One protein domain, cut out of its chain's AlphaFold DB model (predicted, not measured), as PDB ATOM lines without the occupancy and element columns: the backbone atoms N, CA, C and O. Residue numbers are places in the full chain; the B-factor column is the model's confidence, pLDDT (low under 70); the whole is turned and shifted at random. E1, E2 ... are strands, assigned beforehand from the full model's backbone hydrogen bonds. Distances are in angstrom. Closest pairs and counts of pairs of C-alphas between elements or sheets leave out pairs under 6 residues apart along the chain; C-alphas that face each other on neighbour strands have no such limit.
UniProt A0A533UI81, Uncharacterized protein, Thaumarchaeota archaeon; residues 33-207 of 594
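AT A GLANCE: This is residues 33 to 207 of the 594 residues of an uncharacterized protein of Thaumarchaeota archaeon (UniProt A0A533UI81). With little regular structure, the domain is a sandwich, two sheets face to face, E1-E2-E6-E5-E3 and E4-E9-E10, both antiparallel. Of the long stretches with no named element, residues 52 to 63 lie at one end of it, residues 67 to 104 on the side where E3 and E4 are, and much of residues 112 to 143 at the other end, where the small hairpin E7-E8 sits too. The printed part has 175 residues, no named helix and ten strands, E1 to E10 in chain order, holding 54 residues: all strand. It is compact, radius of gyration of the C-alphas 15.7 A, spanning 44 by 34 by 27 A.

IN THESE COORDINATES: E1, residues 33 to 35, begins at C-alpha 33 (10.661, -24.572, 42.046). E2 is 45 to 51, E3 64 to 66, E4 105 to 111, E5 144 to 147, E6 154 to 160, E7 164 to 166, E8 175 to 177, and E9 182 to 189, 22.2 A. E10, 198 to 206, 26.2 A, ends at C-alpha 206 (-5.081, -31.009, 48.748).

HOW THE PARTS SIT: The facing parts are 9.9 A centre to centre, their strands at 30 degrees. Within hydrogen-bond range are N 46 and O 159 of E2 and E6, 2.8 A, and N 108 and O 186 of E4 and E9, 3.0 A. The closest C-alphas of E1 and E10, Ser 34 and Asp 202, are 5.4 A apart.

THE WHOLE: The farthest C-alphas, Gly 125 and Ser 194, are 46.5 A apart. The printed part has no cut; links E2 to E3, E3 to E4 and E4 to E5 are long. Residues 72 to 76 have pLDDT under 70.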
ATOM      1  N   VAL A  33      12.063 -24.383  42.433       97.25
ATOM      2  CA  VAL A  33      10.661 -24.572  42.046       97.25
ATOM      3  C   VAL A  33       9.747 -24.333  43.243       97.25
ATOM      4  O   VAL A  33      10.063 -24.764  44.354       97.25
ATOM      5  N   SER A  34       8.625 -23.647  43.036       97.12
ATOM      6  CA  SER A  34       7.639 -23.398  44.089       97.12
ATOM      7  C   SER A  34       6.206 -23.374  43.573       97.12
ATOM      8  O   SER A  34       5.943 -22.967  42.439       97.12
ATOM      9  N   PHE A  35       5.291 -23.740  44.461       97.62
ATOM     10  CA  PHE A  35       3.858 -23.506  44.336       97.62
ATOM     11  C   PHE A  35       3.468 -22.103  44.831       97.62
ATOM     12  O   PHE A  35       4.153 -21.533  45.683       97.62
ATOM     13  N   ASP A  36       2.352 -21.566  44.343       96.50
ATOM     14  CA  ASP A  36       1.775 -20.289  44.784       96.50
ATOM     15  C   ASP A  36       0.989 -20.387  46.104       96.50
ATOM     16  O   ASP A  36       0.904 -19.409  46.846       96.50
ATOM     17  N   SER A  37       0.496 -21.578  46.456       95.62
ATOM     18  CA  SER A  37      -0.136 -21.884  47.745       95.62
ATOM     19  C   SER A  37       0.418 -23.167  48.382       95.62
ATOM     20  O   SER A  37       1.044 -24.010  47.737       95.62
ATOM     21  N   LYS A  38       0.186 -23.326  49.693       93.88
ATOM     22  CA  LYS A  38       0.479 -24.561  50.448       93.88
ATOM     23  C   LYS A  38      -0.735 -25.469  50.621       93.88
ATOM     24  O   LYS A  38      -0.574 -26.606  51.068       93.88
ATOM     25  N   THR A  39      -1.921 -24.998  50.252       90.44
ATOM     26  CA  THR A  39      -3.167 -25.765  50.285       90.44
ATOM     27  C   THR A  39      -4.025 -25.439  49.072       90.44
ATOM     28  O   THR A  39      -4.195 -24.259  48.766       90.44
ATOM     29  N   TYR A  40      -4.589 -26.470  48.450       90.56
ATOM     30  CA  TYR A  40      -5.518 -26.364  47.325       90.56
ATOM     31  C   TYR A  40      -6.774 -27.201  47.567       90.56
ATOM     32  O   TYR A  40      -6.758 -28.161  48.349       90.56
ATOM     33  N   LYS A  41      -7.835 -26.852  46.854       86.69
ATOM     34  CA  LYS A  41      -9.061 -27.626  46.671       86.69
ATOM     35  C   LYS A  41      -9.081 -28.257  45.279       86.69
ATOM     36  O   LYS A  41      -8.207 -28.000  44.452       86.69
ATOM     37  N   ILE A  42     -10.073 -29.104  45.028       86.44
ATOM     38  CA  ILE A  42     -10.372 -29.580  43.674       86.44
ATOM     39  C   ILE A  42     -10.693 -28.370  42.783       86.44
ATOM     40  O   ILE A  42     -11.292 -27.408  43.255       86.44
ATOM     41  N   ALA A  43     -10.276 -28.424  41.517       87.81
ATOM     42  CA  ALA A  43     -10.435 -27.378  40.502       87.81
ATOM     43  C   ALA A  43      -9.702 -26.048  40.775       87.81
ATOM     44  O   ALA A  43      -9.676 -25.186  39.897       87.81
ATOM     45  N   ASP A  44      -9.020 -25.890  41.918       89.38
ATOM     46  CA  ASP A  44      -8.143 -24.738  42.132       89.38
ATOM     47  C   ASP A  44      -7.059 -24.693  41.045       89.38
ATOM     48  O   ASP A  44      -6.410 -25.699  40.733       89.38
ATOM     49  N   THR A  45      -6.830 -23.498  40.497       92.44
ATOM     50  CA  THR A  45      -5.706 -23.252  39.593       92.44
ATOM     51  C   THR A  45      -4.415 -23.161  40.399       92.44
ATOM     52  O   THR A  45      -4.248 -22.272  41.229       92.44
ATOM     53  N   VAL A  46      -3.484 -24.064  40.117       95.75
ATOM     54  CA  VAL A  46      -2.130 -24.070  40.668       95.75
ATOM     55  C   VAL A  46      -1.208 -23.303  39.741       95.75
ATOM     56  O   VAL A  46      -1.183 -23.570  38.538       95.75
ATOM     57  N   THR A  47      -0.376 -22.430  40.301       96.81
ATOM     58  CA  THR A  47       0.724 -21.782  39.585       96.81
ATOM     59  C   THR A  47       2.060 -22.338  40.060       96.81
ATOM     60  O   THR A  47       2.447 -22.209  41.222       96.81
ATOM     61  N   ILE A  48       2.812 -22.933  39.138       97.44
ATOM     62  CA  ILE A  48       4.200 -23.332  39.373       97.44
ATOM     63  C   ILE A  48       5.108 -22.209  38.888       97.44
ATOM     64  O   ILE A  48       4.990 -21.765  37.747       97.44
ATOM     65  N   THR A  49       6.041 -21.793  39.742       97.62
ATOM     66  CA  THR A  49       7.153 -20.910  39.370       97.62
ATOM     67  C   THR A  49       8.456 -21.694  39.439       97.62
ATOM     68  O   THR A  49       8.789 -22.246  40.488       97.62
ATOM     69  N   LEU A  50       9.190 -21.736  38.331       97.19
ATOM     70  CA  LEU A  50      10.535 -22.291  38.233       97.19
ATOM     71  C   LEU A  50      11.510 -21.151  37.938       97.19
ATOM     72  O   LEU A  50      11.420 -20.510  36.898       97.19
ATOM     73  N   ASN A  51      12.436 -20.896  38.850       95.94
ATOM     74  CA  ASN A  51      13.507 -19.926  38.672       95.94
ATOM     75  C   ASN A  51      14.811 -20.679  38.430       95.94
ATOM     76  O   ASN A  51      15.393 -21.209  39.374       95.94
ATOM     77  N   ASP A  52      15.233 -20.738  37.174       94.69
ATOM     78  CA  ASP A  52      16.499 -21.318  36.761       94.69
ATOM     79  C   ASP A  52      17.028 -20.579  35.527       94.69
ATOM     80  O   ASP A  52      16.467 -20.644  34.431       94.69
ATOM     81  N   LYS A  53      18.138 -19.863  35.715       90.94
ATOM     82  CA  LYS A  53      18.769 -19.079  34.650       90.94
ATOM     83  C   LYS A  53      19.432 -19.948  33.591       90.94
ATOM     84  O   LYS A  53      19.628 -19.464  32.481       90.94
ATOM     85  N   ASP A  54      19.756 -21.198  33.906       91.25
ATOM     86  CA  ASP A  54      20.434 -22.103  32.981       91.25
ATOM     87  C   ASP A  54      19.476 -22.656  31.917       91.25
ATOM     88  O   ASP A  54      19.914 -23.149  30.875       91.25
ATOM     89  N   LEU A  55      18.164 -22.546  32.152       92.31
ATOM     90  CA  LEU A  55      17.124 -22.891  31.183       92.31
ATOM     91  C   LEU A  55      16.856 -21.783  30.159       92.31
ATOM     92  O   LEU A  55      16.300 -22.054  29.100       92.31
ATOM     93  N   ASN A  56      17.278 -20.549  30.420       89.69
ATOM     94  CA  ASN A  56      17.235 -19.504  29.405       89.69
ATOM     95  C   ASN A  56      18.402 -19.712  28.425       89.69
ATOM     96  O   ASN A  56      19.540 -19.293  28.661       89.69
ATOM     97  N   VAL A  57      18.120 -20.410  27.328       88.69
ATOM     98  CA  VAL A  57      19.101 -20.747  26.292       88.69
ATOM     99  C   VAL A  57      19.171 -19.677  25.207       88.69
ATOM    100  O   VAL A  57      20.156 -19.636  24.462       88.69
ATOM    101  N   ASN A  58      18.160 -18.809  25.107       86.81
ATOM    102  CA  ASN A  58      18.142 -17.698  24.170       86.81
ATOM    103  C   ASN A  58      17.671 -16.395  24.822       86.81
ATOM    104  O   ASN A  58      16.484 -16.138  24.958       86.81
ATOM    105  N   ASN A  59      18.628 -15.500  25.067       85.44
ATOM    106  CA  ASN A  59      18.388 -14.220  25.726       85.44
ATOM    107  C   ASN A  59      17.336 -13.322  25.044       85.44
ATOM    108  O   ASN A  59      16.735 -12.492  25.720       85.44
ATOM    109  N   ASP A  60      17.133 -13.456  23.731       90.38
ATOM    110  CA  ASP A  60      16.251 -12.581  22.949       90.38
ATOM    111  C   ASP A  60      14.856 -13.182  22.708       90.38
ATOM    112  O   ASP A  60      13.975 -12.501  22.173       90.38
ATOM    113  N   LEU A  61      14.643 -14.451  23.064       92.69
ATOM    114  CA  LEU A  61      13.379 -15.159  22.873       92.69
ATOM    115  C   LEU A  61      12.841 -15.666  24.208       92.69
ATOM    116  O   LEU A  61      13.570 -15.811  25.173       92.69
ATOM    117  N   ILE A  62      11.537 -15.924  24.238       92.69
ATOM    118  CA  ILE A  62      10.901 -16.630  25.349       92.69
ATOM    119  C   ILE A  62      11.122 -18.122  25.126       92.69
ATOM    120  O   ILE A  62      10.689 -18.664  24.102       92.69
ATOM    121  N   ASP A  63      11.757 -18.775  26.090       94.12
ATOM    122  CA  ASP A  63      11.900 -20.225  26.092       94.12
ATOM    123  C   ASP A  63      10.623 -20.908  26.626       94.12
ATOM    124  O   ASP A  63       9.970 -20.444  27.568       94.12
ATOM    125  N   ILE A  64      10.231 -22.017  25.984       94.62
ATOM    126  CA  ILE A  64       9.025 -22.786  26.325       94.62
ATOM    127  C   ILE A  64       9.380 -24.263  26.447       94.62
ATOM    128  O   ILE A  64       9.892 -24.874  25.505       94.62
ATOM    129  N   TYR A  65       9.016 -24.863  27.578       95.88
ATOM    130  CA  TYR A  65       9.136 -26.298  27.807       95.88
ATOM    131  C   TYR A  65       7.763 -26.949  27.898       95.88
ATOM    132  O   TYR A  65       6.903 -26.541  28.678       95.88
ATOM    133  N   THR A  66       7.565 -27.992  27.100       96.25
ATOM    134  CA  THR A  66       6.278 -28.675  26.951       96.25
ATOM    135  C   THR A  66       6.289 -30.050  27.605       96.25
ATOM    136  O   THR A  66       7.341 -30.678  27.766       96.25
ATOM    137  N   VAL A  67       5.101 -30.555  27.926       95.88
ATOM    138  CA  VAL A  67       4.917 -31.923  28.416       95.88
ATOM    139  C   VAL A  67       5.064 -32.927  27.272       95.88
ATOM    140  O   VAL A  67       4.553 -32.727  26.170       95.88
ATOM    141  N   VAL A  68       5.757 -34.033  27.538       94.19
ATOM    142  CA  VAL A  68       5.862 -35.162  26.613       94.19
ATOM    143  C   VAL A  68       4.542 -35.930  26.603       94.19
ATOM    144  O   VAL A  68       4.152 -36.531  27.606       94.19
ATOM    145  N   GLY A  69       3.866 -35.922  25.456       89.50
ATOM    146  CA  GLY A  69       2.629 -36.673  25.253       89.50
ATOM    147  C   GLY A  69       2.845 -38.176  25.027       89.50
ATOM    148  O   GLY A  69       3.949 -38.598  24.671       89.50
ATOM    149  N   PRO A  70       1.793 -38.995  25.203       83.81
ATOM    150  CA  PRO A  70       1.845 -40.432  24.943       83.81
ATOM    151  C   PRO A  70       2.024 -40.741  23.446       83.81
ATOM    152  O   PRO A  70       1.479 -40.058  22.579       83.81
ATOM    153  N   ALA A  71       2.769 -41.804  23.133       75.75
ATOM    154  CA  ALA A  71       3.138 -42.197  21.769       75.75
ATOM    155  C   ALA A  71       2.065 -43.031  21.039       75.75
ATOM    156  O   ALA A  71       2.102 -43.145  19.813       75.75
ATOM    157  N   THR A  72       1.115 -43.628  21.763       65.94
ATOM    158  CA  THR A  72       0.044 -44.463  21.197       65.94
ATOM    159  C   THR A  72      -1.329 -44.036  21.711       65.94
ATOM    160  O   THR A  72      -1.514 -43.777  22.896       65.94
ATOM    161  N   ALA A  73      -2.313 -44.003  20.810       58.62
ATOM    162  CA  ALA A  73      -3.728 -44.029  21.173       58.62
ATOM    163  C   ALA A  73      -4.187 -45.501  21.129       58.62
ATOM    164  O   ALA A  73      -4.030 -46.120  20.071       58.62
ATOM    165  N   PRO A  74      -4.711 -46.101  22.220       58.44
ATOM    166  CA  PRO A  74      -5.292 -45.484  23.417       58.44
ATOM    167  C   PRO A  74      -4.356 -45.430  24.640       58.44
ATOM    168  O   PRO A  74      -3.328 -46.094  24.685       58.44
ATOM    169  N   LYS A  75      -4.785 -44.653  25.644       67.69
ATOM    170  CA  LYS A  75      -4.200 -44.447  26.981       67.69
ATOM    171  C   LYS A  75      -3.802 -45.778  27.637       67.69
ATOM    172  O   LYS A  75      -4.654 -46.519  28.121       67.69
ATOM    173  N   THR A  76      -2.514 -46.116  27.600       65.12
ATOM    174  CA  THR A  76      -1.968 -47.346  28.195       65.12
ATOM    175  C   THR A  76      -1.134 -47.034  29.429       65.12
ATOM    176  O   THR A  76      -0.591 -45.941  29.550       65.12
ATOM    177  N   ALA A  77      -0.918 -48.036  30.285       74.19
ATOM    178  CA  ALA A  77       0.038 -47.946  31.385       74.19
ATOM    179  C   ALA A  77       1.388 -47.344  30.942       74.19
ATOM    180  O   ALA A  77       1.912 -47.690  29.879       74.19
ATOM    181  N   LEU A  78       1.967 -46.492  31.796       78.88
ATOM    182  CA  LEU A  78       3.234 -45.786  31.550       78.88
ATOM    183  C   LEU A  78       4.394 -46.714  31.158       78.88
ATOM    184  O   LEU A  78       5.280 -46.298  30.425       78.88
ATOM    185  N   ALA A  79       4.373 -47.973  31.605       78.25
ATOM    186  CA  ALA A  79       5.380 -48.977  31.257       78.25
ATOM    187  C   ALA A  79       5.468 -49.281  29.746       78.25
ATOM    188  O   ALA A  79       6.482 -49.804  29.292       78.25
ATOM    189  N   ASN A  80       4.424 -48.958  28.976       80.38
ATOM    190  CA  ASN A  80       4.367 -49.158  27.525       80.38
ATOM    191  C   ASN A  80       4.650 -47.871  26.728       80.38
ATOM    192  O   ASN A  80       4.530 -47.875  25.505       80.38
ATOM    193  N   GLN A  81       4.964 -46.770  27.412       85.69
ATOM    194  CA  GLN A  81       5.194 -45.452  26.824       85.69
ATOM    195  C   GLN A  81       6.662 -45.038  26.985       85.69
ATOM    196  O   GLN A  81       7.444 -45.707  27.663       85.69
ATOM    197  N   ASP A  82       7.046 -43.916  26.368       89.44
ATOM    198  CA  ASP A  82       8.348 -43.314  26.649       89.44
ATOM    199  C   ASP A  82       8.444 -42.979  28.154       89.44
ATOM    200  O   ASP A  82       7.485 -42.440  28.714       89.44
ATOM    201  N   PRO A  83       9.568 -43.253  28.833       89.25
ATOM    202  CA  PRO A  83       9.726 -42.954  30.255       89.25
ATOM    203  C   PRO A  83       9.450 -41.487  30.629       89.25
ATOM    204  O   PRO A  83       9.015 -41.222  31.753       89.25
ATOM    205  N   ALA A  84       9.687 -40.539  29.711       91.56
ATOM    206  CA  ALA A  84       9.445 -39.109  29.908       91.56
ATOM    207  C   ALA A  84       7.973 -38.702  29.714       91.56
ATOM    208  O   ALA A  84       7.639 -37.550  29.977       91.56
ATOM    209  N   THR A  85       7.095 -39.611  29.283       91.38
ATOM    210  CA  THR A  85       5.654 -39.351  29.111       91.38
ATOM    211  C   THR A  85       5.049 -38.776  30.392       91.38
ATOM    212  O   THR A  85       5.348 -39.270  31.484       91.38
ATOM    213  N   GLU A  86       4.199 -37.753  30.252       91.94
ATOM    214  CA  GLU A  86       3.540 -37.032  31.361       91.94
ATOM    215  C   GLU A  86       4.525 -36.259  32.257       91.94
ATOM    216  O   GLU A  86       4.281 -36.007  33.435       91.94
ATOM    217  N   THR A  87       5.673 -35.877  31.695       94.12
ATOM    218  CA  THR A  87       6.637 -34.968  32.324       94.12
ATOM    219  C   THR A  87       6.985 -33.840  31.365       94.12
ATOM    220  O   THR A  87       6.955 -34.026  30.145       94.12
ATOM    221  N   VAL A  88       7.328 -32.668  31.892       96.06
ATOM    222  CA  VAL A  88       7.956 -31.612  31.094       96.06
ATOM    223  C   VAL A  88       9.332 -32.104  30.682       96.06
ATOM    224  O   VAL A  88      10.111 -32.534  31.538       96.06
ATOM    225  N   GLY A  89       9.642 -32.067  29.387       94.25
ATOM    226  CA  GLY A  89      10.892 -32.644  28.918       94.25
ATOM    227  C   GLY A  89      10.916 -33.076  27.459       94.25
ATOM    228  O   GLY A  89      10.244 -32.508  26.600       94.25
ATOM    229  N   LYS A  90      11.729 -34.098  27.173       92.94
ATOM    230  CA  LYS A  90      11.950 -34.626  25.821       92.94
ATOM    231  C   LYS A  90      11.908 -36.154  25.779       92.94
ATOM    232  O   LYS A  90      12.609 -36.823  26.533       92.94
ATOM    233  N   SER A  91      11.138 -36.700  24.842       92.75
ATOM    234  CA  SER A  91      11.073 -38.141  24.567       92.75
ATOM    235  C   SER A  91      12.325 -38.665  23.851       92.75
ATOM    236  O   SER A  91      13.060 -37.914  23.204       92.75
ATOM    237  N   GLY A  92      12.531 -39.981  23.883       90.88
ATOM    238  CA  GLY A  92      13.531 -40.690  23.085       90.88
ATOM    239  C   GLY A  92      14.950 -40.644  23.647       90.88
ATOM    240  O   GLY A  92      15.890 -41.018  22.950       90.88
ATOM    241  N   LEU A  93      15.123 -40.185  24.892       91.31
ATOM    242  CA  LEU A  93      16.436 -40.079  25.541       91.31
ATOM    243  C   LEU A  93      16.787 -41.282  26.429       91.31
ATOM    244  O   LEU A  93      17.944 -41.414  26.813       91.31
ATOM    245  N   GLY A  94      15.835 -42.178  26.714       89.50
ATOM    246  CA  GLY A  94      16.041 -43.387  27.522       89.50
ATOM    247  C   GLY A  94      15.915 -43.162  29.036       89.50
ATOM    248  O   GLY A  94      15.367 -42.153  29.485       89.50
ATOM    249  N   THR A  95      16.425 -44.108  29.830       90.62
ATOM    250  CA  THR A  95      16.326 -44.115  31.302       90.62
ATOM    251  C   THR A  95      17.680 -44.142  31.996       90.62
ATOM    252  O   THR A  95      18.626 -44.753  31.497       90.62
ATOM    253  N   TYR A  96      17.736 -43.609  33.217       84.31
ATOM    254  CA  TYR A  96      18.842 -43.858  34.140       84.31
ATOM    255  C   TYR A  96      18.977 -45.356  34.475       84.31
ATOM    256  O   TYR A  96      18.146 -46.192  34.112       84.31
ATOM    257  N   SER A  97      20.040 -45.712  35.200       83.38
ATOM    258  CA  SER A  97      20.326 -47.094  35.616       83.38
ATOM    259  C   SER A  97      19.263 -47.718  36.530       83.38
ATOM    260  O   SER A  97      19.307 -48.919  36.773       83.38
ATOM    261  N   ASP A  98      18.325 -46.922  37.047       76.31
ATOM    262  CA  ASP A  98      17.156 -47.397  37.791       76.31
ATOM    263  C   ASP A  98      16.048 -47.972  36.888       76.31
ATOM    264  O   ASP A  98      15.079 -48.540  37.393       76.31
ATOM    265  N   GLY A  99      16.184 -47.830  35.563       71.50
ATOM    266  CA  GLY A  99      15.233 -48.312  34.562       71.50
ATOM    267  C   GLY A  99      13.866 -47.629  34.609       71.50
ATOM    268  O   GLY A  99      12.944 -48.094  33.943       71.50
ATOM    269  N   LYS A 100      13.709 -46.560  35.401       71.69
ATOM    270  CA  LYS A 100      12.418 -45.904  35.672       71.69
ATOM    271  C   LYS A 100      12.468 -44.401  35.445       71.69
ATOM    272  O   LYS A 100      11.515 -43.837  34.914       71.69
ATOM    273  N   THR A 101      13.561 -43.751  35.823       82.12
ATOM    274  CA  THR A 101      13.690 -42.302  35.691       82.12
ATOM    275  C   THR A 101      14.131 -41.967  34.273       82.12
ATOM    276  O   THR A 101      15.132 -42.491  33.784       82.12
ATOM    277  N   ALA A 102      13.393 -41.090  33.596       88.56
ATOM    278  CA  ALA A 102      13.711 -40.677  32.235       88.56
ATOM    279  C   ALA A 102      14.883 -39.690  32.209       88.56
ATOM    280  O   ALA A 102      14.905 -38.738  32.988       88.56
ATOM    281  N   PHE A 103      15.816 -39.854  31.267       88.81
ATOM    282  CA  PHE A 103      16.875 -38.861  31.043       88.81
ATOM    283  C   PHE A 103      16.322 -37.514  30.581       88.81
ATOM    284  O   PHE A 103      16.882 -36.475  30.908       88.81
ATOM    285  N   GLY A 104      15.232 -37.540  29.816       88.56
ATOM    286  CA  GLY A 104      14.618 -36.342  29.263       88.56
ATOM    287  C   GLY A 104      13.630 -35.634  30.177       88.56
ATOM    288  O   GLY A 104      13.011 -34.691  29.707       88.56
ATOM    289  N   ARG A 105      13.455 -36.069  31.432       93.06
ATOM    290  CA  ARG A 105      12.564 -35.415  32.400       93.06
ATOM    291  C   ARG A 105      13.225 -34.159  32.965       93.06
ATOM    292  O   ARG A 105      14.269 -34.264  33.603       93.06
ATOM    293  N   LEU A 106      12.563 -33.018  32.801       94.81
ATOM    294  CA  LEU A 106      12.911 -31.744  33.428       94.81
ATOM    295  C   LEU A 106      12.087 -31.506  34.700       94.81
ATOM    296  O   LEU A 106      12.642 -31.202  35.750       94.81
ATOM    297  N   LEU A 107      10.766 -31.678  34.613       96.31
ATOM    298  CA  LEU A 107       9.843 -31.456  35.727       96.31
ATOM    299  C   LEU A 107       8.678 -32.444  35.667       96.31
ATOM    300  O   LEU A 107       8.143 -32.722  34.592       96.31
ATOM    301  N   ASP A 108       8.271 -32.967  36.817       94.81
ATOM    302  CA  ASP A 108       7.067 -33.779  36.964       94.81
ATOM    303  C   ASP A 108       6.206 -33.344  38.155       94.81
ATOM    304  O   ASP A 108       6.679 -32.749  39.125       94.81
ATOM    305  N   ILE A 109       4.911 -33.642  38.049       95.88
ATOM    306  CA  ILE A 109       3.922 -33.418  39.105       95.88
ATOM    307  C   ILE A 109       3.523 -34.776  39.670       95.88
ATOM    308  O   ILE A 109       3.298 -35.730  38.922       95.88
ATOM    309  N   GLN A 110       3.481 -34.875  40.993       94.81
ATOM    310  CA  GLN A 110       3.273 -36.112  41.735       94.81
ATOM    311  C   GLN A 110       2.197 -35.913  42.811       94.81
ATOM    312  O   GLN A 110       2.095 -34.837  43.396       94.81
ATOM    313  N   PHE A 111       1.428 -36.962  43.103       93.81
ATOM    314  CA  PHE A 111       0.385 -36.981  44.128       93.81
ATOM    315  C   PHE A 111       0.601 -38.095  45.162       93.81
ATOM    316  O   PHE A 111       1.114 -39.182  44.868       93.81
ATOM    317  N   GLY A 112       0.137 -37.832  46.383       89.19
ATOM    318  CA  GLY A 112       0.068 -38.793  47.479       89.19
ATOM    319  C   GLY A 112       1.410 -39.083  48.152       89.19
ATOM    320  O   GLY A 112       2.463 -38.566  47.787       89.19
ATOM    321  N   GLN A 113       1.374 -39.948  49.166       84.00
ATOM    322  CA  GLN A 113       2.557 -40.295  49.967       84.00
ATOM    323  C   GLN A 113       3.610 -41.093  49.181       84.00
ATOM    324  O   GLN A 113       4.790 -41.081  49.526       84.00
ATOM    325  N   THR A 114       3.190 -41.789  48.124       86.56
ATOM    326  CA  THR A 114       4.058 -42.593  47.256       86.56
ATOM    327  C   THR A 114       4.674 -41.795  46.110       86.56
ATOM    328  O   THR A 114       5.416 -42.378  45.323       86.56
ATOM    329  N   ASN A 115       4.421 -40.479  46.020       89.94
ATOM    330  CA  ASN A 115       4.912 -39.623  44.936       89.94
ATOM    331  C   ASN A 115       4.518 -40.159  43.544       89.94
ATOM    332  O   ASN A 115       5.337 -40.252  42.629       89.94
ATOM    333  N   THR A 116       3.249 -40.541  43.398       90.88
ATOM    334  CA  THR A 116       2.693 -41.107  42.162       90.88
ATOM    335  C   THR A 116       2.657 -40.026  41.091       90.88
ATOM    336  O   THR A 116       2.002 -39.007  41.286       90.88
ATOM    337  N   ARG A 117       3.344 -40.221  39.960       91.62
ATOM    338  CA  ARG A 117       3.349 -39.244  38.857       91.62
ATOM    339  C   ARG A 117       1.926 -39.008  38.351       91.62
ATOM    340  O   ARG A 117       1.192 -39.969  38.155       91.62
ATOM    341  N   TRP A 118       1.538 -37.769  38.084       93.38
ATOM    342  CA  TRP A 118       0.235 -37.492  37.490       93.38
ATOM    343  C   TRP A 118       0.229 -37.859  36.007       93.38
ATOM    344  O   TRP A 118       0.925 -37.238  35.210       93.38
ATOM    345  N   ALA A 119      -0.515 -38.903  35.652       90.19
ATOM    346  CA  ALA A 119      -0.547 -39.446  34.302       90.19
ATOM    347  C   ALA A 119      -1.871 -40.157  34.025       90.19
ATOM    348  O   ALA A 119      -2.369 -40.888  34.888       90.19
ATOM    349  N   ASP A 120      -2.368 -40.044  32.793       86.81
ATOM    350  CA  ASP A 120      -3.515 -40.824  32.337       86.81
ATOM    351  C   ASP A 120      -3.083 -42.251  31.964       86.81
ATOM    352  O   ASP A 120      -2.663 -42.543  30.842       86.81
ATOM    353  N   THR A 121      -3.178 -43.173  32.925       85.56
ATOM    354  CA  THR A 121      -2.847 -44.591  32.709       85.56
ATOM    355  C   THR A 121      -4.038 -45.447  32.284       85.56
ATOM    356  O   THR A 121      -3.913 -46.673  32.247       85.56
ATOM    357  N   GLY A 122      -5.179 -44.829  31.961       83.00
ATOM    358  CA  GLY A 122      -6.396 -45.522  31.539       83.00
ATOM    359  C   GLY A 122      -7.301 -46.013  32.678       83.00
ATOM    360  O   GLY A 122      -8.238 -46.763  32.407       83.00
ATOM    361  N   CYS A 123      -7.079 -45.585  33.928       86.25
ATOM    362  CA  CYS A 123      -7.907 -45.992  35.077       86.25
ATOM    363  C   CYS A 123      -9.373 -45.518  34.994       86.25
ATOM    364  O   CYS A 123     -10.237 -46.064  35.673       86.25
ATOM    365  N   PHE A 124      -9.678 -44.564  34.108       85.69
ATOM    366  CA  PHE A 124     -11.026 -44.040  33.863       85.69
ATOM    367  C   PHE A 124     -11.747 -44.720  32.686       85.69
ATOM    368  O   PHE A 124     -12.617 -44.127  32.052       85.69
ATOM    369  N   GLY A 125     -11.353 -45.944  32.313       82.50
ATOM    370  CA  GLY A 125     -12.066 -46.736  31.300       82.50
ATOM    371  C   GLY A 125     -12.123 -46.100  29.904       82.50
ATOM    372  O   GLY A 125     -13.027 -46.399  29.128       82.50
ATOM    373  N   GLY A 126     -11.177 -45.211  29.580       77.94
ATOM    374  CA  GLY A 126     -11.136 -44.486  28.307       77.94
ATOM    375  C   GLY A 126     -11.950 -43.187  28.266       77.94
ATOM    376  O   GLY A 126     -12.057 -42.597  27.192       77.94
ATOM    377  N   ALA A 127     -12.485 -42.717  29.398       82.19
ATOM    378  CA  ALA A 127     -13.117 -41.402  29.498       82.19
ATOM    379  C   ALA A 127     -12.162 -40.269  29.069       82.19
ATOM    380  O   ALA A 127     -10.936 -40.415  29.093       82.19
ATOM    381  N   ALA A 128     -12.727 -39.135  28.645       84.56
ATOM    382  CA  ALA A 128     -11.957 -37.955  28.245       84.56
ATOM    383  C   ALA A 128     -11.547 -37.070  29.437       84.56
ATOM    384  O   ALA A 128     -10.556 -36.354  29.333       84.56
ATOM    385  N   ALA A 129     -12.283 -37.163  30.544       86.25
ATOM    386  CA  ALA A 129     -12.106 -36.399  31.771       86.25
ATOM    387  C   ALA A 129     -12.446 -37.279  32.985       86.25
ATOM    388  O   ALA A 129     -12.985 -38.382  32.825       86.25
ATOM    389  N   THR A 130     -12.113 -36.807  34.182       84.75
ATOM    390  CA  THR A 130     -12.517 -37.427  35.449       84.75
ATOM    391  C   THR A 130     -14.037 -37.303  35.663       84.75
ATOM    392  O   THR A 130     -14.705 -36.591  34.903       84.75
ATOM    393  N   PRO A 131     -14.629 -37.956  36.686       76.19
ATOM    394  CA  PRO A 131     -16.032 -37.733  37.047       76.19
ATOM    395  C   PRO A 131     -16.374 -36.258  37.310       76.19
ATOM    396  O   PRO A 131     -17.445 -35.815  36.907       76.19
ATOM    397  N   GLY A 132     -15.449 -35.489  37.895       74.50
ATOM    398  CA  GLY A 132     -15.555 -34.034  38.061       74.50
ATOM    399  C   GLY A 132     -15.313 -33.204  36.792       74.50
ATOM    400  O   GLY A 132     -15.160 -31.994  36.893       74.50
ATOM    401  N   ALA A 133     -15.249 -33.828  35.611       83.38
ATOM    402  CA  ALA A 133     -14.955 -33.186  34.326       83.38
ATOM    403  C   ALA A 133     -13.582 -32.477  34.253       83.38
ATOM    404  O   ALA A 133     -13.399 -31.556  33.459       83.38
ATOM    405  N   LEU A 134     -12.597 -32.951  35.023       88.44
ATOM    406  CA  LEU A 134     -11.237 -32.409  35.080       88.44
ATOM    407  C   LEU A 134     -10.247 -33.254  34.259       88.44
ATOM    408  O   LEU A 134     -10.535 -34.369  33.813       88.44
ATOM    409  N   ASN A 135      -9.056 -32.700  34.030       91.50
ATOM    410  CA  ASN A 135      -8.017 -33.324  33.211       91.50
ATOM    411  C   ASN A 135      -7.421 -34.585  33.862       91.50
ATOM    412  O   ASN A 135      -7.223 -34.660  35.070       91.50
ATOM    413  N   LEU A 136      -7.086 -35.574  33.032       89.69
ATOM    414  CA  LEU A 136      -6.674 -36.913  33.479       89.69
ATOM    415  C   LEU A 136      -5.171 -37.060  33.758       89.69
ATOM    416  O   LEU A 136      -4.760 -37.943  34.513       89.69
ATOM    417  N   GLY A 137      -4.361 -36.202  33.148       91.38
ATOM    418  CA  GLY A 137      -2.905 -36.212  33.217       91.38
ATOM    419  C   GLY A 137      -2.338 -34.834  32.892       91.38
ATOM    420  O   GLY A 137      -3.042 -33.966  32.367       91.38
ATOM    421  N   LEU A 138      -1.054 -34.638  33.188       93.56
ATOM    422  CA  LEU A 138      -0.369 -33.361  33.001       93.56
ATOM    423  C   LEU A 138      -0.295 -32.937  31.526       93.56
ATOM    424  O   LEU A 138      -0.324 -31.753  31.213       93.56
ATOM    425  N   PHE A 139      -0.214 -33.884  30.598       91.94
ATOM    426  CA  PHE A 139      -0.259 -33.596  29.169       91.94
ATOM    427  C   PHE A 139      -1.646 -33.100  28.741       91.94
ATOM    428  O   PHE A 139      -1.747 -32.198  27.911       91.94
ATOM    429  N   ASN A 140      -2.719 -33.660  29.314       90.56
ATOM    430  CA  ASN A 140      -4.095 -33.306  28.956       90.56
ATOM    431  C   ASN A 140      -4.473 -31.878  29.350       90.56
ATOM    432  O   ASN A 140      -5.292 -31.275  28.666       90.56
ATOM    433  N   THR A 141      -3.847 -31.322  30.389       92.38
ATOM    434  CA  THR A 141      -4.045 -29.913  30.766       92.38
ATOM    435  C   THR A 141      -3.451 -28.939  29.747       92.38
ATOM    436  O   THR A 141      -3.753 -27.751  29.794       92.38
ATOM    437  N   GLY A 142      -2.582 -29.413  28.843       92.50
ATOM    438  CA  GLY A 142      -1.794 -28.550  27.968       92.50
ATOM    439  C   GLY A 142      -0.698 -27.783  28.713       92.50
ATOM    440  O   GLY A 142      -0.260 -26.746  28.224       92.50
ATOM    441  N   PHE A 143      -0.266 -28.265  29.885       96.06
ATOM    442  CA  PHE A 143       0.731 -27.586  30.710       96.06
ATOM    443  C   PHE A 143       2.023 -27.297  29.933       96.06
ATOM    444  O   PHE A 143       2.606 -28.162  29.272       96.06
ATOM    445  N   THR A 144       2.503 -26.066  30.070       96.62
ATOM    446  CA  THR A 144       3.787 -25.611  29.539       96.62
ATOM    447  C   THR A 144       4.448 -24.695  30.552       96.62
ATOM    448  O   THR A 144       3.767 -23.880  31.172       96.62
ATOM    449  N   LEU A 145       5.767 -24.790  30.680       96.31
ATOM    450  CA  LEU A 145       6.562 -23.786  31.377       96.31
ATOM    451  C   LEU A 145       6.965 -22.723  30.361       96.31
ATOM    452  O   LEU A 145       7.684 -23.029  29.409       96.31
ATOM    453  N   VAL A 146       6.482 -21.504  30.558       96.56
ATOM    454  CA  VAL A 146       6.736 -20.360  29.679       96.56
ATOM    455  C   VAL A 146       7.579 -19.349  30.436       96.56
ATOM    456  O   VAL A 146       7.245 -18.989  31.565       96.56
ATOM    457  N   GLU A 147       8.670 -18.888  29.832       96.69
ATOM    458  CA  GLU A 147       9.476 -17.824  30.420       96.69
ATOM    459  C   GLU A 147       8.654 -16.525  30.546       96.69
ATOM    460  O   GLU A 147       7.991 -16.076  29.611       96.69
ATOM    461  N   THR A 148       8.692 -15.904  31.721       94.88
ATOM    462  CA  THR A 148       7.913 -14.697  32.064       94.88
ATOM    463  C   THR A 148       8.316 -13.457  31.264       94.88
ATOM    464  O   THR A 148       7.566 -12.482  31.197       94.88
ATOM    465  N   GLY A 149       9.497 -13.481  30.655       91.25
ATOM    466  CA  GLY A 149      10.019 -12.456  29.768       91.25
ATOM    467  C   GLY A 149      11.370 -12.896  29.224       91.25
ATOM    468  O   GLY A 149      12.021 -13.740  29.829       91.25
ATOM    469  N   ALA A 150      11.797 -12.312  28.108       89.69
ATOM    470  CA  ALA A 150      13.121 -12.594  27.570       89.69
ATOM    471  C   ALA A 150      14.195 -12.279  28.624       89.69
ATOM    472  O   ALA A 150      14.127 -11.247  29.304       89.69
ATOM    473  N   SER A 151      15.191 -13.155  28.735       88.50
ATOM    474  CA  SER A 151      16.325 -13.007  29.651       88.50
ATOM    475  C   SER A 151      16.034 -13.194  31.153       88.50
ATOM    476  O   SER A 151      16.914 -12.888  31.965       88.50
ATOM    477  N   THR A 152      14.842 -13.633  31.576       92.81
ATOM    478  CA  THR A 152      14.517 -13.672  33.017       92.81
ATOM    479  C   THR A 152      15.033 -14.927  33.707       92.81
ATOM    480  O   THR A 152      15.435 -14.844  34.871       92.81
ATOM    481  N   GLY A 153      15.022 -16.079  33.026       92.25
ATOM    482  CA  GLY A 153      15.234 -17.383  33.659       92.25
ATOM    483  C   GLY A 153      14.123 -17.770  34.645       92.25
ATOM    484  O   GLY A 153      14.316 -18.651  35.479       92.25
ATOM    485  N   ILE A 154      12.971 -17.091  34.601       96.12
ATOM    486  CA  ILE A 154      11.812 -17.380  35.450       96.12
ATOM    487  C   ILE A 154      10.692 -17.890  34.557       96.12
ATOM    488  O   ILE A 154      10.177 -17.144  33.726       96.12
ATOM    489  N   PHE A 155      10.278 -19.130  34.785       97.50
ATOM    490  CA  PHE A 155       9.257 -19.835  34.028       97.50
ATOM    491  C   PHE A 155       8.014 -20.061  34.877       97.50
ATOM    492  O   PHE A 155       8.111 -20.425  36.052       97.50
ATOM    493  N   THR A 156       6.842 -19.894  34.275       97.44
ATOM    494  CA  THR A 156       5.560 -20.169  34.924       97.44
ATOM    495  C   THR A 156       4.726 -21.148  34.114       97.44
ATOM    496  O   THR A 156       4.795 -21.193  32.886       97.44
ATOM    497  N   GLY A 157       3.939 -21.956  34.816       96.62
ATOM    498  CA  GLY A 157       2.957 -22.856  34.220       96.62
ATOM    499  C   GLY A 157       1.788 -23.069  35.170       96.62
ATOM    500  O   GLY A 157       1.967 -23.038  36.390       96.62
ATOM    501  N   THR A 158       0.598 -23.287  34.615       96.56
ATOM    502  CA  THR A 158      -0.641 -23.429  35.388       96.56
ATOM    503  C   THR A 158      -1.418 -24.678  35.005       96.56
ATOM    504  O   THR A 158      -1.420 -25.080  33.842       96.56
ATOM    505  N   PHE A 159      -2.105 -25.275  35.973       94.75
ATOM    506  CA  PHE A 159      -3.052 -26.373  35.771       94.75
ATOM    507  C   PHE A 159      -4.098 -26.373  36.892       94.75
ATOM    508  O   PHE A 159      -3.892 -25.741  37.922       94.75
ATOM    509  N   GLU A 160      -5.194 -27.101  36.708       93.12
ATOM    510  CA  GLU A 160      -6.233 -27.278  37.732       93.12
ATOM    511  C   GLU A 160      -6.029 -28.594  38.493       93.12
ATOM    512  O   GLU A 160      -5.687 -29.617  37.889       93.12
ATOM    513  N   ILE A 161      -6.246 -28.585  39.812       92.56
ATOM    514  CA  ILE A 161      -6.224 -29.809  40.629       92.56
ATOM    515  C   ILE A 161      -7.372 -30.736  40.193       92.56
ATOM    516  O   ILE A 161      -8.530 -30.331  40.294       92.56
ATOM    517  N   PRO A 162      -7.105 -31.984  39.764       91.56
ATOM    518  CA  PRO A 162      -8.173 -32.927  39.445       91.56
ATOM    519  C   PRO A 162      -8.873 -33.416  40.725       91.56
ATOM    520  O   PRO A 162      -8.296 -33.371  41.806       91.56
ATOM    521  N   ASP A 163     -10.090 -33.938  40.622       85.25
ATOM    522  CA  ASP A 163     -10.807 -34.647  41.700       85.25
ATOM    523  C   ASP A 163     -10.221 -36.043  41.957       85.25
ATOM    524  O   ASP A 163     -10.208 -36.527  43.089       85.25
ATOM    525  N   GLN A 164      -9.704 -36.694  40.911       90.25
ATOM    526  CA  GLN A 164      -9.103 -38.025  40.989       90.25
ATOM    527  C   GLN A 164      -7.875 -38.161  40.082       90.25
ATOM    528  O   GLN A 164      -7.769 -37.516  39.042       90.25
ATOM    529  N   PHE A 165      -6.957 -39.061  40.434       91.56
ATOM    530  CA  PHE A 165      -5.793 -39.415  39.614       91.56
ATOM    531  C   PHE A 165      -5.558 -40.931  39.609       91.56
ATOM    532  O   PHE A 165      -5.959 -41.634  40.536       91.56
ATOM    533  N   CYS A 166      -4.898 -41.453  38.571       90.50
ATOM    534  CA  CYS A 166      -4.595 -42.882  38.489       90.50
ATOM    535  C   CYS A 166      -3.433 -43.284  39.409       90.50
ATOM    536  O   CYS A 166      -2.355 -42.684  39.368       90.50
ATOM    537  N   ASP A 167      -3.603 -44.370  40.166       88.62
ATOM    538  CA  ASP A 167      -2.546 -44.954  40.995       88.62
ATOM    539  C   ASP A 167      -1.537 -45.744  40.157       88.62
ATOM    540  O   ASP A 167      -1.544 -46.970  40.103       88.62
ATOM    541  N   ASN A 168      -0.604 -45.061  39.510       84.06
ATOM    542  CA  ASN A 168       0.452 -45.759  38.777       84.06
ATOM    543  C   ASN A 168       1.580 -46.322  39.661       84.06
ATOM    544  O   ASN A 168       2.491 -46.960  39.126       84.06
ATOM    545  N   SER A 169       1.523 -46.137  40.985       78.50
ATOM    546  CA  SER A 169       2.514 -46.686  41.911       78.50
ATOM    547  C   SER A 169       2.155 -48.097  42.374       78.50
ATOM    548  O   SER A 169       3.071 -48.896  42.573       78.50
ATOM    549  N   GLN A 170       0.871 -48.392  42.589       80.50
ATOM    550  CA  GLN A 170       0.407 -49.699  43.071       80.50
ATOM    551  C   GLN A 170      -0.488 -50.399  42.048       80.50
ATOM    552  O   GLN A 170      -0.259 -51.569  41.737       80.50
ATOM    553  N   ASN A 171      -1.498 -49.706  41.513       81.31
ATOM    554  CA  ASN A 171      -2.460 -50.291  40.583       81.31
ATOM    555  C   ASN A 171      -2.926 -49.290  39.506       81.31
ATOM    556  O   ASN A 171      -3.909 -48.578  39.717       81.31
ATOM    557  N   PRO A 172      -2.299 -49.292  38.310       80.38
ATOM    558  CA  PRO A 172      -2.574 -48.317  37.247       80.38
ATOM    559  C   PRO A 172      -4.010 -48.313  36.698       80.38
ATOM    560  O   PRO A 172      -4.334 -47.469  35.864       80.38
ATOM    561  N   SER A 173      -4.851 -49.270  37.106       81.25
ATOM    562  CA  SER A 173      -6.268 -49.358  36.728       81.25
ATOM    563  C   SER A 173      -7.216 -48.757  37.771       81.25
ATOM    564  O   SER A 173      -8.426 -48.809  37.577       81.25
ATOM    565  N   VAL A 174      -6.698 -48.214  38.876       84.88
ATOM    566  CA  VAL A 174      -7.490 -47.655  39.979       84.88
ATOM    567  C   VAL A 174      -7.302 -46.141  40.035       84.88
ATOM    568  O   VAL A 174      -6.174 -45.653  39.982       84.88
ATOM    569  N   ALA A 175      -8.409 -45.410  40.142       88.12
ATOM    570  CA  ALA A 175      -8.413 -43.983  40.435       88.12
ATOM    571  C   ALA A 175      -8.472 -43.757  41.955       88.12
ATOM    572  O   ALA A 175      -9.164 -44.485  42.669       88.12
ATOM    573  N   ILE A 176      -7.747 -42.754  42.446       86.81
ATOM    574  CA  ILE A 176      -7.732 -42.325  43.850       86.81
ATOM    575  C   ILE A 176      -8.164 -40.859  43.904       86.81
ATOM    576  O   ILE A 176      -7.773 -40.077  43.038       86.81
ATOM    577  N   SER A 177      -8.938 -40.486  44.927       86.88
ATOM    578  CA  SER A 177      -9.250 -39.084  45.233       86.88
ATOM    579  C   SER A 177      -7.971 -38.268  45.454       86.88
ATOM    580  O   SER A 177      -7.023 -38.734  46.094       86.88
ATOM    581  N   THR A 178      -7.921 -37.044  44.933       89.38
ATOM    582  CA  THR A 178      -6.845 -36.097  45.265       89.38
ATOM    583  C   THR A 178      -6.998 -35.525  46.667       89.38
ATOM    584  O   THR A 178      -6.002 -35.122  47.267       89.38
ATOM    585  N   VAL A 179      -8.208 -35.511  47.223       86.75
ATOM    586  CA  VAL A 179      -8.462 -34.959  48.552       86.75
ATOM    587  C   VAL A 179      -7.777 -35.800  49.628       86.75
ATOM    588  O   VAL A 179      -7.736 -37.025  49.561       86.75
ATOM    589  N   GLY A 180      -7.172 -35.127  50.609       85.38
ATOM    590  CA  GLY A 180      -6.368 -35.764  51.657       85.38
ATOM    591  C   GLY A 180      -4.937 -36.088  51.216       85.38
ATOM    592  O   GLY A 180      -4.069 -36.326  52.058       85.38
ATOM    593  N   GLN A 181      -4.640 -36.005  49.918       88.88
ATOM    594  CA  GLN A 181      -3.306 -36.239  49.383       88.88
ATOM    595  C   GLN A 181      -2.452 -34.967  49.443       88.88
ATOM    596  O   GLN A 181      -2.934 -33.854  49.664       88.88
ATOM    597  N   ASN A 182      -1.145 -35.136  49.259       92.19
ATOM    598  CA  ASN A 182      -0.242 -34.021  48.998       92.19
ATOM    599  C   ASN A 182       0.095 -34.005  47.511       92.19
ATOM    600  O   ASN A 182       0.232 -35.066  46.900       92.19
ATOM    601  N   ILE A 183       0.250 -32.812  46.956       95.19
ATOM    602  CA  ILE A 183       0.810 -32.597  45.632       95.19
ATOM    603  C   ILE A 183       2.268 -32.171  45.777       95.19
ATOM    604  O   ILE A 183       2.626 -31.402  46.675       95.19
ATOM    605  N   LYS A 184       3.110 -32.681  44.889       96.19
ATOM    606  CA  LYS A 184       4.532 -32.385  44.825       96.19
ATOM    607  C   LYS A 184       4.903 -32.008  43.401       96.19
ATOM    608  O   LYS A 184       4.593 -32.740  42.464       96.19
ATOM    609  N   VAL A 185       5.611 -30.899  43.252       97.06
ATOM    610  CA  VAL A 185       6.333 -30.573  42.021       97.06
ATOM    611  C   VAL A 185       7.788 -30.967  42.216       97.06
ATOM    612  O   VAL A 185       8.376 -30.661  43.253       97.06
ATOM    613  N   ASN A 186       8.362 -31.684  41.256       95.50
ATOM    614  CA  ASN A 186       9.731 -32.172  41.330       95.50
ATOM    615  C   ASN A 186      10.491 -31.749  40.070       95.50
ATOM    616  O   ASN A 186      10.136 -32.114  38.954       95.50
ATOM    617  N   TYR A 187      11.522 -30.938  40.272       96.25
ATOM    618  CA  TYR A 187      12.376 -30.357  39.248       96.25
ATOM    619  C   TYR A 187      13.753 -31.020  39.277       96.25
ATOM    620  O   TYR A 187      14.342 -31.211  40.344       96.25
ATOM    621  N   VAL A 188      14.264 -31.371  38.102       94.06
ATOM    622  CA  VAL A 188      15.607 -31.915  37.923       94.06
ATOM    623  C   VAL A 188      16.518 -30.805  37.422       94.06
ATOM    624  O   VAL A 188      16.514 -30.481  36.236       94.06
ATOM    625  N   ASP A 189      17.348 -30.286  38.319       93.06
ATOM    626  CA  ASP A 189      18.433 -29.388  37.953       93.06
ATOM    627  C   ASP A 189      19.625 -30.237  37.486       93.06
ATOM    628  O   ASP A 189      20.216 -31.019  38.244       93.06
ATOM    629  N   PHE A 190      19.953 -30.146  36.198       88.88
ATOM    630  CA  PHE A 190      21.042 -30.923  35.610       88.88
ATOM    631  C   PHE A 190      22.426 -30.395  36.000       88.88
ATOM    632  O   PHE A 190      23.396 -31.162  35.911       88.88
ATOM    633  N   ARG A 191      22.534 -29.123  36.402       88.94
ATOM    634  CA  ARG A 191      23.783 -28.460  36.778       88.94
ATOM    635  C   ARG A 191      23.506 -27.353  37.798       88.94
ATOM    636  O   ARG A 191      23.353 -26.203  37.424       88.94
ATOM    637  N   ASP A 192      23.617 -27.692  39.077       88.19
ATOM    638  CA  ASP A 192      23.610 -26.692  40.144       88.19
ATOM    639  C   ASP A 192      24.831 -25.747  40.064       88.19
ATOM    640  O   ASP A 192      25.728 -25.909  39.229       88.19
ATOM    641  N   GLU A 193      24.936 -24.780  40.979       89.12
ATOM    642  CA  GLU A 193      26.090 -23.858  41.066       89.12
ATOM    643  C   GLU A 193      27.447 -24.588  41.233       89.12
ATOM    644  O   GLU A 193      28.510 -24.053  40.919       89.12
ATOM    645  N   SER A 194      27.432 -25.847  41.685       86.75
ATOM    646  CA  SER A 194      28.611 -26.718  41.796       86.75
ATOM    647  C   SER A 194      28.826 -27.628  40.573       86.75
ATOM    648  O   SER A 194      29.768 -28.427  40.549       86.75
ATOM    649  N   GLY A 195      27.977 -27.529  39.549       84.12
ATOM    650  CA  GLY A 195      27.996 -28.340  38.334       84.12
ATOM    651  C   GLY A 195      27.497 -29.777  38.523       84.12
ATOM    652  O   GLY A 195      27.838 -30.648  37.714       84.12
ATOM    653  N   LYS A 196      26.733 -30.052  39.583       88.25
ATOM    654  CA  LYS A 196      26.184 -31.366  39.932       88.25
ATOM    655  C   LYS A 196      24.682 -31.426  39.631       88.25
ATOM    656  O   LYS A 196      23.962 -30.453  39.784       88.25
ATOM    657  N   LYS A 197      24.201 -32.617  39.261       88.31
ATOM    658  CA  LYS A 197      22.765 -32.898  39.165       88.31
ATOM    659  C   LYS A 197      22.130 -32.983  40.559       88.31
ATOM    660  O   LYS A 197      22.585 -33.790  41.382       88.31
ATOM    661  N   ILE A 198      21.040 -32.256  40.778       91.12
ATOM    662  CA  ILE A 198      20.203 -32.336  41.983       91.12
ATOM    663  C   ILE A 198      18.712 -32.395  41.616       91.12
ATOM    664  O   ILE A 198      18.319 -32.103  40.491       91.12
ATOM    665  N   GLU A 199      17.880 -32.830  42.562       92.06
ATOM    666  CA  GLU A 199      16.421 -32.752  42.439       92.06
ATOM    667  C   GLU A 199      15.888 -31.820  43.521       92.06
ATOM    668  O   GLU A 199      16.261 -31.936  44.692       92.06
ATOM    669  N   ILE A 200      15.036 -30.887  43.115       94.50
ATOM    670  CA  ILE A 200      14.448 -29.856  43.964       94.50
ATOM    671  C   ILE A 200      12.941 -30.009  43.883       94.50
ATOM    672  O   ILE A 200      12.388 -30.276  42.821       94.50
ATOM    673  N   SER A 201      12.257 -29.853  45.010       95.62
ATOM    674  CA  SER A 201      10.813 -30.029  45.048       95.62
ATOM    675  C   SER A 201      10.137 -29.081  46.013       95.62
ATOM    676  O   SER A 201      10.709 -28.756  47.053       95.62
ATOM    677  N   ASP A 202       8.881 -28.767  45.722       97.44
ATOM    678  CA  ASP A 202       7.955 -28.133  46.655       97.44
ATOM    679  C   ASP A 202       6.721 -29.022  46.851       97.44
ATOM    680  O   ASP A 202       6.389 -29.840  45.990       97.44
ATOM    681  N   ASN A 203       6.062 -28.887  48.002       95.44
ATOM    682  CA  ASN A 203       4.896 -29.680  48.378       95.44
ATOM    683  C   ASN A 203       3.755 -28.776  48.857       95.44
ATOM    684  O   ASN A 203       3.980 -27.789  49.561       95.44
ATOM    685  N   ALA A 204       2.530 -29.175  48.538       95.25
ATOM    686  CA  ALA A 204       1.296 -28.579  49.037       95.25
ATOM    687  C   ALA A 204       0.281 -29.681  49.384       95.25
ATOM    688  O   ALA A 204       0.396 -30.817  48.924       95.25
ATOM    689  N   GLY A 205      -0.701 -29.373  50.228       91.75
ATOM    690  CA  GLY A 205      -1.792 -30.292  50.563       91.75
ATOM    691  C   GLY A 205      -3.024 -30.050  49.697       91.75
ATOM    692  O   GLY A 205      -3.371 -28.901  49.452       91.75
ATOM    693  N   VAL A 206      -3.722 -31.110  49.297       89.94
ATOM    694  CA  VAL A 206      -5.081 -31.009  48.748       89.94
ATOM    695  C   VAL A 206      -6.061 -31.378  49.859       89.94
ATOM    696  O   VAL A 206      -5.909 -32.419  50.514       89.94
ATOM    697  N   ARG A 207      -7.008 -30.493  50.164       86.38
ATOM    698  CA  ARG A 207      -7.924 -30.631  51.308       86.38
ATOM    699  C   ARG A 207      -9.364 -30.392  50.868       86.38
ATOM    700  O   ARG A 207      -9.610 -29.505  50.058       86.38
TER     701      ARG A 207